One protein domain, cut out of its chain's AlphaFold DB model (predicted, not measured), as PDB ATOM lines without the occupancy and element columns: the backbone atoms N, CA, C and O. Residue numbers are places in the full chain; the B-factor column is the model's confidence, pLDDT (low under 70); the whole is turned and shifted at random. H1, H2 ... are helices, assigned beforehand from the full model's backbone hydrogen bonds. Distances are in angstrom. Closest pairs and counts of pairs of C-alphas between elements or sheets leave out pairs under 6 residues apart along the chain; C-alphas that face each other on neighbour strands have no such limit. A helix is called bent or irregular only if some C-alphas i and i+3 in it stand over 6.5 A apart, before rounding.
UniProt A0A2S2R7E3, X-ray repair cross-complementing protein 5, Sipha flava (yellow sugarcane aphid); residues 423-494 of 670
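AT A GLANCE: This is residues 423 to 494 of the 670 residues of the protein "X-ray repair cross-complementing protein 5" of Sipha flava (yellow sugarcane aphid) (UniProt A0A2S2R7E3). A long, strung-out model: a stretch with no named element, residues 423 to 440, leads into a loose helical hairpin of H1 and the short H2, and H3 then runs off as an arm. Two parts stick out, residues 454 to 459 at the far end of H1 and residues 487 to 494 at the end of H3. The printed part has 72 residues, with three named helices in the order H1, H2, H3 and no named strand; its class is all helix. It is extended, with a radius of gyration of the C-alphas of 17.4 A, and elongated, spanning 53 by 29 by 17 A.

HOW THE PARTS SIT: After residues 423 to 440, H1, residues 441 to 455, touches H2, residues 467 to 473, with its residues 441 to 445 alone. Their closest C-alphas, those of Pro 441 and Ile 469, are 6.2 A apart. The two form a hairpin, running opposite ways at a shallow tilt of 21 degrees. H3, residues 477 to 493, is apart from both H1 and H2. In H1 every O i to N i+4 pair is within hydrogen-bond range; in H3 11 of 13 are, and in H2 1 of 3, beside 3 of 4 O i to N i+3 pairs.

IN THESE COORDINATES: H1 begins at C-alpha 441 (134.139, 112.440, 95.256) and is 21.2 A long from first to last C-alpha. H2 measures 10.0 A. H3 measures 24.6 A and ends at C-alpha 493 (103.921, 97.169, 103.016). H3 has a kink of 41 degrees near residue 485 and is only just irregular: C-alphas 482 and 485 are 6.9 A apart.

THE WHOLE: The two C-alphas farthest apart, those of Lys 457 and Ile 493, are 54.0 A apart. The link from H1 to H2 is long, that from H2 to H3 tight. The printed part has no cut. Mean pLDDT of the printed part is 81.6; residues 427 to 436 are under 70.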
ATOM      1  N   MET A 423     118.991 102.621 110.532       87.62
ATOM      2  CA  MET A 423     119.828 103.533 109.743       87.62
ATOM      3  C   MET A 423     120.197 104.813 110.507       87.62
ATOM      4  O   MET A 423     120.517 105.827 109.886       87.62
ATOM      5  N   ASP A 424     120.118 104.789 111.836       84.75
ATOM      6  CA  ASP A 424     120.477 105.932 112.670       84.75
ATOM      7  C   ASP A 424     121.997 106.122 112.678       84.75
ATOM      8  O   ASP A 424     122.744 105.221 113.051       84.75
ATOM      9  N   LEU A 425     122.439 107.305 112.252       78.12
ATOM     10  CA  LEU A 425     123.851 107.663 112.115       78.12
ATOM     11  C   LEU A 425     124.427 108.333 113.369       78.12
ATOM     12  O   LEU A 425     125.610 108.642 113.379       78.12
ATOM     13  N   ASN A 426     123.613 108.562 114.405       72.75
ATOM     14  CA  ASN A 426     124.038 109.262 115.623       72.75
ATOM     15  C   ASN A 426     124.578 108.326 116.725       72.75
ATOM     16  O   ASN A 426     124.996 108.809 117.772       72.75
ATOM     17  N   ASN A 427     124.504 106.998 116.548       63.25
ATOM     18  CA  ASN A 427     124.874 106.021 117.589       63.25
ATOM     19  C   ASN A 427     126.294 105.446 117.438       63.25
ATOM     20  O   ASN A 427     126.803 104.862 118.393       63.25
ATOM     21  N   ASP A 428     126.913 105.579 116.264       56.16
ATOM     22  CA  ASP A 428     128.325 105.244 116.049       56.16
ATOM     23  C   ASP A 428     129.152 106.504 116.336       56.16
ATOM     24  O   ASP A 428     128.719 107.579 115.943       56.16
ATOM     25  N   GLU A 429     130.303 106.379 117.008       54.84
ATOM     26  CA  GLU A 429     131.234 107.457 117.405       54.84
ATOM     27  C   GLU A 429     131.426 108.556 116.321       54.84
ATOM     28  O   GLU A 429     132.339 108.492 115.498       54.84
ATOM     29  N   ASP A 430     130.494 109.518 116.323       51.91
ATOM     30  CA  ASP A 430     130.288 110.839 115.693       51.91
ATOM     31  C   ASP A 430     131.042 111.292 114.418       51.91
ATOM     32  O   ASP A 430     130.917 112.441 114.001       51.91
ATOM     33  N   THR A 431     131.792 110.447 113.716       57.94
ATOM     34  CA  THR A 431     132.812 110.925 112.756       57.94
ATOM     35  C   THR A 431     132.483 110.712 111.278       57.94
ATOM     36  O   THR A 431     133.123 111.322 110.414       57.94
ATOM     37  N   LEU A 432     131.477 109.888 110.964       59.25
ATOM     38  CA  LEU A 432     131.283 109.315 109.626       59.25
ATOM     39  C   LEU A 432     130.838 110.324 108.549       59.25
ATOM     40  O   LEU A 432     131.195 110.174 107.383       59.25
ATOM     41  N   PHE A 433     130.095 111.365 108.927       65.44
ATOM     42  CA  PHE A 433     129.621 112.413 108.007       65.44
ATOM     43  C   PHE A 433     129.916 113.824 108.511       65.44
ATOM     44  O   PHE A 433     129.233 114.787 108.151       65.44
ATOM     45  N   MET A 434     130.954 113.974 109.335       69.38
ATOM     46  CA  MET A 434     131.448 115.308 109.646       69.38
ATOM     47  C   MET A 434     131.933 115.966 108.345       69.38
ATOM     48  O   MET A 434     132.643 115.318 107.565       69.38
ATOM     49  N   PRO A 435     131.591 117.242 108.080       68.56
ATOM     50  CA  PRO A 435     132.060 117.949 106.887       68.56
ATOM     51  C   PRO A 435     133.585 117.904 106.713       68.56
ATOM     52  O   PRO A 435     134.078 117.868 105.592       68.56
ATOM     53  N   GLU A 436     134.327 117.840 107.818       68.31
ATOM     54  CA  GLU A 436     135.793 117.741 107.859       68.31
ATOM     55  C   GLU A 436     136.334 116.413 107.307       68.31
ATOM     56  O   GLU A 436     137.431 116.370 106.748       68.31
ATOM     57  N   ASN A 437     135.537 115.346 107.410       70.25
ATOM     58  CA  ASN A 437     135.864 113.999 106.942       70.25
ATOM     59  C   ASN A 437     135.161 113.646 105.621       70.25
ATOM     60  O   ASN A 437     135.415 112.586 105.049       70.25
ATOM     61  N   THR A 438     134.308 114.539 105.109       76.94
ATOM     62  CA  THR A 438     133.522 114.316 103.892       76.94
ATOM     63  C   THR A 438     134.161 115.030 102.704       76.94
ATOM     64  O   THR A 438     134.080 116.248 102.554       76.94
ATOM     65  N   TYR A 439     134.793 114.259 101.821       80.50
ATOM     66  CA  TYR A 439     135.493 114.784 100.650       80.50
ATOM     67  C   TYR A 439     134.607 114.775  99.402       80.50
ATOM     68  O   TYR A 439     133.825 113.852  99.195       80.50
ATOM     69  N   ASN A 440     134.772 115.763  98.513       85.00
ATOM     70  CA  ASN A 440     134.055 115.790  97.234       85.00
ATOM     71  C   ASN A 440     134.549 114.650  96.306       85.00
ATOM     72  O   ASN A 440     135.680 114.738  95.815       85.00
ATOM     73  N   PRO A 441     133.725 113.624  96.012       87.94
ATOM     74  CA  PRO A 441     134.139 112.440  95.256       87.94
ATOM     75  C   PRO A 441     134.540 112.753  93.807       87.94
ATOM     76  O   PRO A 441     135.424 112.093  93.263       87.94
ATOM     77  N   GLU A 442     133.957 113.784  93.190       86.50
ATOM     78  CA  GLU A 442     134.321 114.223  91.839       86.50
ATOM     79  C   GLU A 442     135.758 114.755  91.810       86.50
ATOM     80  O   GLU A 442     136.561 114.352  90.965       86.50
ATOM     81  N   LEU A 443     136.121 115.592  92.788       85.12
ATOM     82  CA  LEU A 443     137.489 116.096  92.924       85.12
ATOM     83  C   LEU A 443     138.471 114.957  93.218       85.12
ATOM     84  O   LEU A 443     139.545 114.910  92.620       85.12
ATOM     85  N   GLN A 444     138.092 114.013  94.087       87.50
ATOM     86  CA  GLN A 444     138.909 112.832  94.383       87.50
ATOM     87  C   GLN A 444     139.199 112.018  93.116       87.50
ATOM     88  O   GLN A 444     140.343 111.633  92.859       87.50
ATOM     89  N   PHE A 445     138.169 111.780  92.300       88.88
ATOM     90  CA  PHE A 445     138.299 111.009  91.071       88.88
ATOM     91  C   PHE A 445     139.116 111.761  90.015       88.88
ATOM     92  O   PHE A 445     140.026 111.185  89.417       88.88
ATOM     93  N   MET A 446     138.878 113.065  89.849       87.38
ATOM     94  CA  MET A 446     139.666 113.922  88.961       87.38
ATOM     95  C   MET A 446     141.159 113.879  89.318       87.38
ATOM     96  O   MET A 446     142.001 113.689  88.439       87.38
ATOM     97  N   TYR A 447     141.502 114.010  90.599       87.25
ATOM     98  CA  TYR A 447     142.882 113.933  91.078       87.25
ATOM     99  C   TYR A 447     143.526 112.571  90.841       87.25
ATOM    100  O   TYR A 447     144.681 112.507  90.413       87.25
ATOM    101  N   ASN A 448     142.772 111.489  91.038       88.06
ATOM    102  CA  ASN A 448     143.225 110.151  90.687       88.06
ATOM    103  C   ASN A 448     143.547 110.040  89.185       88.06
ATOM    104  O   ASN A 448     144.621 109.555  88.829       88.06
ATOM    105  N   CYS A 449     142.681 110.552  88.307       88.00
ATOM    106  CA  CYS A 449     142.913 110.559  86.860       88.00
ATOM    107  C   CYS A 449     144.148 111.385  86.464       88.00
ATOM    108  O   CYS A 449     144.956 110.936  85.648       88.00
ATOM    109  N   ILE A 450     144.338 112.564  87.071       88.00
ATOM    110  CA  ILE A 450     145.523 113.405  86.843       88.00
ATOM    111  C   ILE A 450     146.792 112.658  87.263       88.00
ATOM    112  O   ILE A 450     147.742 112.590  86.484       88.00
ATOM    113  N   ALA A 451     146.807 112.054  88.455       88.38
ATOM    114  CA  ALA A 451     147.963 111.307  88.945       88.38
ATOM    115  C   ALA A 451     148.287 110.096  88.054       88.38
ATOM    116  O   ALA A 451     149.452 109.864  87.732       88.38
ATOM    117  N   GLN A 452     147.269 109.354  87.601       86.81
ATOM    118  CA  GLN A 452     147.451 108.231  86.677       86.81
ATOM    119  C   GLN A 452     148.101 108.669  85.361       86.81
ATOM    120  O   GLN A 452     149.054 108.028  84.919       86.81
ATOM    121  N   LYS A 453     147.626 109.770  84.763       86.19
ATOM    122  CA  LYS A 453     148.181 110.308  83.512       86.19
ATOM    123  C   LYS A 453     149.551 110.953  83.675       86.19
ATOM    124  O   LYS A 453     150.347 110.903  82.742       86.19
ATOM    125  N   ALA A 454     149.836 111.538  84.836       85.62
ATOM    126  CA  ALA A 454     151.141 112.116  85.130       85.62
ATOM    127  C   ALA A 454     152.228 111.038  85.258       85.62
ATOM    128  O   ALA A 454     153.312 111.210  84.710       85.62
ATOM    129  N   ILE A 455     151.920 109.919  85.926       85.00
ATOM    130  CA  ILE A 455     152.845 108.784  86.079       85.00
ATOM    131  C   ILE A 455     152.957 107.997  84.766       85.00
ATOM    132  O   ILE A 455     154.053 107.665  84.330       85.00
ATOM    133  N   ASN A 456     151.821 107.706  84.125       83.81
ATOM    134  CA  ASN A 456     151.747 106.883  82.920       83.81
ATOM    135  C   ASN A 456     151.001 107.629  81.810       83.81
ATOM    136  O   ASN A 456     149.780 107.515  81.677       83.81
ATOM    137  N   LYS A 457     151.746 108.361  80.977       80.12
ATOM    138  CA  LYS A 457     151.183 109.189  79.895       80.12
ATOM    139  C   LYS A 457     150.342 108.371  78.905       80.12
ATOM    140  O   LYS A 457     149.223 108.770  78.561       80.12
ATOM    141  N   ASP A 458     150.840 107.192  78.537       80.50
ATOM    142  CA  ASP A 458     150.246 106.334  77.500       80.50
ATOM    143  C   ASP A 458     149.119 105.432  78.020       80.50
ATOM    144  O   ASP A 458     148.314 104.921  77.241       80.50
ATOM    145  N   LYS A 459     149.003 105.251  79.342       80.88
ATOM    146  CA  LYS A 459     147.954 104.409  79.926       80.88
ATOM    147  C   LYS A 459     146.594 105.079  79.740       80.88
ATOM    148  O   LYS A 459     146.417 106.244  80.101       80.88
ATOM    149  N   LEU A 460     145.626 104.362  79.170       82.38
ATOM    150  CA  LEU A 460     144.244 104.839  79.075       82.38
ATOM    151  C   LEU A 460     143.661 105.043  80.478       82.38
ATOM    152  O   LEU A 460     143.967 104.284  81.402       82.38
ATOM    153  N   LEU A 461     142.847 106.089  80.631       82.88
ATOM    154  CA  LEU A 461     142.113 106.311  81.874       82.88
ATOM    155  C   LEU A 461     141.151 105.141  82.083       82.88
ATOM    156  O   LEU A 461     140.519 104.675  81.139       82.88
ATOM    157  N   THR A 462     141.084 104.645  83.312       74.62
ATOM    158  CA  THR A 462     140.158 103.579  83.683       74.62
ATOM    159  C   THR A 462     138.836 104.185  84.129       74.62
ATOM    160  O   THR A 462     138.845 105.063  84.990       74.62
ATOM    161  N   ASP A 463     137.718 103.641  83.652       72.12
ATOM    162  CA  ASP A 463     136.378 104.028  84.124       72.12
ATOM    163  C   ASP A 463     136.096 103.552  85.562       72.12
ATOM    164  O   ASP A 463     135.157 104.005  86.215       72.12
ATOM    165  N   ASN A 464     136.924 102.641  86.083       80.81
ATOM    166  CA  ASN A 464     136.774 102.096  87.425       80.81
ATOM    167  C   ASN A 464     137.160 103.130  88.488       80.81
ATOM    168  O   ASN A 464     138.317 103.549  88.587       80.81
ATOM    169  N   VAL A 465     136.192 103.476  89.335       82.75
ATOM    170  CA  VAL A 465     136.405 104.300  90.526       82.75
ATOM    171  C   VAL A 465     137.153 103.467  91.579       82.75
ATOM    172  O   VAL A 465     136.692 102.380  91.924       82.75
ATOM    173  N   PRO A 466     138.306 103.932  92.096       83.75
ATOM    174  CA  PRO A 466     139.011 103.242  93.172       83.75
ATOM    175  C   PRO A 466     138.126 103.009  94.404       83.75
ATOM    176  O   PRO A 466     137.346 103.885  94.778       83.75
ATOM    177  N   MET A 467     138.309 101.869  95.083       82.31
ATOM    178  CA  MET A 467     137.489 101.484  96.245       82.31
ATOM    179  C   MET A 467     137.445 102.555  97.344       82.31
ATOM    180  O   MET A 467     136.379 102.804  97.891       82.31
ATOM    181  N   TYR A 468     138.563 103.240  97.611       78.75
ATOM    182  CA  TYR A 468     138.625 104.304  98.623       78.75
ATOM    183  C   TYR A 468     137.790 105.551  98.271       78.75
ATOM    184  O   TYR A 468     137.434 106.318  99.152       78.75
ATOM    185  N   ILE A 469     137.472 105.779  96.990       85.12
ATOM    186  CA  ILE A 469     136.546 106.847  96.570       85.12
ATOM    187  C   ILE A 469     135.112 106.324  96.622       85.12
ATOM    188  O   ILE A 469     134.196 107.036  97.025       85.12
ATOM    189  N   GLN A 470     134.912 105.061  96.243       85.00
ATOM    190  CA  GLN A 470     133.606 104.418  96.300       85.00
ATOM    191  C   GLN A 470     133.073 104.331  97.735       85.00
ATOM    192  O   GLN A 470     131.876 104.521  97.934       85.00
ATOM    193  N   SER A 471     133.942 104.126  98.728       79.38
ATOM    194  CA  SER A 471     133.565 104.117 100.145       79.38
ATOM    195  C   SER A 471     133.000 105.453 100.639       79.38
ATOM    196  O   SER A 471     132.217 105.444 101.574       79.38
ATOM    197  N   ILE A 472     133.316 106.587  99.997       80.12
ATOM    198  CA  ILE A 472     132.702 107.895 100.316       80.12
ATOM    199  C   ILE A 472     131.218 107.912  99.924       80.12
ATOM    200  O   ILE A 472     130.398 108.582 100.545       80.12
ATOM    201  N   LEU A 473     130.871 107.200  98.850       81.81
ATOM    202  CA  LEU A 473     129.531 107.198  98.264       81.81
ATOM    203  C   LEU A 473     128.606 106.153  98.893       81.81
ATOM    204  O   LEU A 473     127.401 106.184  98.641       81.81
ATOM    205  N   GLN A 474     129.160 105.194  99.633       81.00
ATOM    206  CA  GLN A 474     128.415 104.075 100.191       81.00
ATOM    207  C   GLN A 474     128.240 104.245 101.704       81.00
ATOM    208  O   GLN A 474     129.188 104.620 102.389       81.00
ATOM    209  N   PRO A 475     127.049 103.946 102.249       80.12
ATOM    210  CA  PRO A 475     126.870 103.858 103.693       80.12
ATOM    211  C   PRO A 475     127.705 102.702 104.280       80.12
ATOM    212  O   PRO A 475     128.014 101.748 103.560       80.12
ATOM    213  N   PRO A 476     128.022 102.732 105.588       80.75
ATOM    214  CA  PRO A 476     128.762 101.661 106.244       80.75
ATOM    215  C   PRO A 476     128.070 100.315 106.089       80.75
ATOM    216  O   PRO A 476     126.849 100.201 106.245       80.75
ATOM    217  N   GLU A 477     128.869  99.273 105.870       82.88
ATOM    218  CA  GLU A 477     128.365  97.914 105.682       82.88
ATOM    219  C   GLU A 477     127.514  97.469 106.875       82.88
ATOM    220  O   GLU A 477     126.396  96.999 106.685       82.88
ATOM    221  N   LYS A 478     127.973  97.740 108.101       83.31
ATOM    222  CA  LYS A 478     127.281  97.395 109.354       83.31
ATOM    223  C   LYS A 478     125.852  97.955 109.421       83.31
ATOM    224  O   LYS A 478     124.915  97.246 109.789       83.31
ATOM    225  N   ILE A 479     125.667  99.209 109.005       85.69
ATOM    226  CA  ILE A 479     124.355  99.874 108.968       85.69
ATOM    227  C   ILE A 479     123.480  99.254 107.881       85.69
ATOM    228  O   ILE A 479     122.304  98.960 108.102       85.69
ATOM    229  N   MET A 480     124.060  98.988 106.710       88.38
ATOM    230  CA  MET A 480     123.344  98.324 105.627       88.38
ATOM    231  C   MET A 480     122.894  96.917 106.004       88.38
ATOM    232  O   MET A 480     121.790  96.525 105.634       88.38
ATOM    233  N   GLU A 481     123.694  96.166 106.763       90.19
ATOM    234  CA  GLU A 481     123.313  94.853 107.281       90.19
ATOM    235  C   GLU A 481     122.119  94.927 108.229       90.19
ATOM    236  O   GLU A 481     121.149  94.189 108.033       90.19
ATOM    237  N   ASN A 482     122.136  95.870 109.171       89.00
ATOM    238  CA  ASN A 482     121.023  96.112 110.087       89.00
ATOM    239  C   ASN A 482     119.744  96.534 109.340       89.00
ATOM    240  O   ASN A 482     118.636  96.122 109.694       89.00
ATOM    241  N   ALA A 483     119.885  97.313 108.265       92.25
ATOM    242  CA  ALA A 483     118.770  97.818 107.469       92.25
ATOM    243  C   ALA A 483     118.164  96.787 106.493       92.25
ATOM    244  O   ALA A 483     117.040  96.993 106.025       92.25
ATOM    245  N   LYS A 484     118.837  95.656 106.205       93.50
ATOM    246  CA  LYS A 484     118.351  94.625 105.253       93.50
ATOM    247  C   LYS A 484     116.920  94.172 105.563       93.50
ATOM    248  O   LYS A 484     116.074  94.130 104.665       93.50
ATOM    249  N   GLN A 485     116.641  93.848 106.827       92.69
ATOM    250  CA  GLN A 485     115.331  93.342 107.241       92.69
ATOM    251  C   GLN A 485     114.242  94.439 107.222       92.69
ATOM    252  O   GLN A 485     113.224  94.223 106.557       92.69
ATOM    253  N   PRO A 486     114.440  95.630 107.829       93.88
ATOM    254  CA  PRO A 486     113.493  96.746 107.719       93.88
ATOM    255  C   PRO A 486     113.155  97.156 106.279       93.88
ATOM    256  O   PRO A 486     111.990  97.408 105.969       93.88
ATOM    257  N   ILE A 487     114.141  97.178 105.374       93.38
ATOM    258  CA  ILE A 487     113.921  97.497 103.953       93.38
ATOM    259  C   ILE A 487     113.032  96.440 103.284       93.38
ATOM    260  O   ILE A 487     112.159  96.781 102.482       93.38
ATOM    261  N   SER A 488     113.233  95.156 103.601       92.25
ATOM    262  CA  SER A 488     112.392  94.069 103.081       92.25
ATOM    263  C   SER A 488     110.938  94.209 103.534       92.25
ATOM    264  O   SER A 488     110.019  94.069 102.725       92.25
ATOM    265  N   ASP A 489     110.725  94.542 104.807       90.31
ATOM    266  CA  ASP A 489     109.389  94.731 105.376       90.31
ATOM    267  C   ASP A 489     108.681  95.944 104.749       90.31
ATOM    268  O   ASP A 489     107.515  95.852 104.365       90.31
ATOM    269  N   LEU A 490     109.400  97.053 104.536       91.50
ATOM    270  CA  LEU A 490     108.873  98.238 103.851       91.50
ATOM    271  C   LEU A 490     108.430  97.944 102.418       91.50
ATOM    272  O   LEU A 490     107.341  98.356 102.022       91.50
ATOM    273  N   LYS A 491     109.227  97.191 101.651       89.31
ATOM    274  CA  LYS A 491     108.875  96.803 100.273       89.31
ATOM    275  C   LYS A 491     107.604  95.954 100.194       89.31
ATOM    276  O   LYS A 491     106.944  95.966  99.162       89.31
ATOM    277  N   LYS A 492     107.267  95.212 101.252       88.94
ATOM    278  CA  LYS A 492     106.025  94.424 101.322       88.94
ATOM    279  C   LYS A 492     104.811  95.284 101.672       88.94
ATOM    280  O   LYS A 492     103.715  94.987 101.213       88.94
ATOM    281  N   ILE A 493     105.001  96.312 102.501       89.69
ATOM    282  CA  ILE A 493     103.921  97.169 103.016       89.69
ATOM    283  C   ILE A 493     103.559  98.284 102.025       89.69
ATOM    284  O   ILE A 493     102.389  98.650 101.910       89.69
ATOM    285  N   PHE A 494     104.546  98.835 101.315       88.00
ATOM    286  CA  PHE A 494     104.346  99.910 100.346       88.00
ATOM    287  C   PHE A 494     104.301  99.363  98.915       88.00
ATOM    288  O   PHE A 494     105.304  98.902  98.375       88.00
TER     289      PHE A 494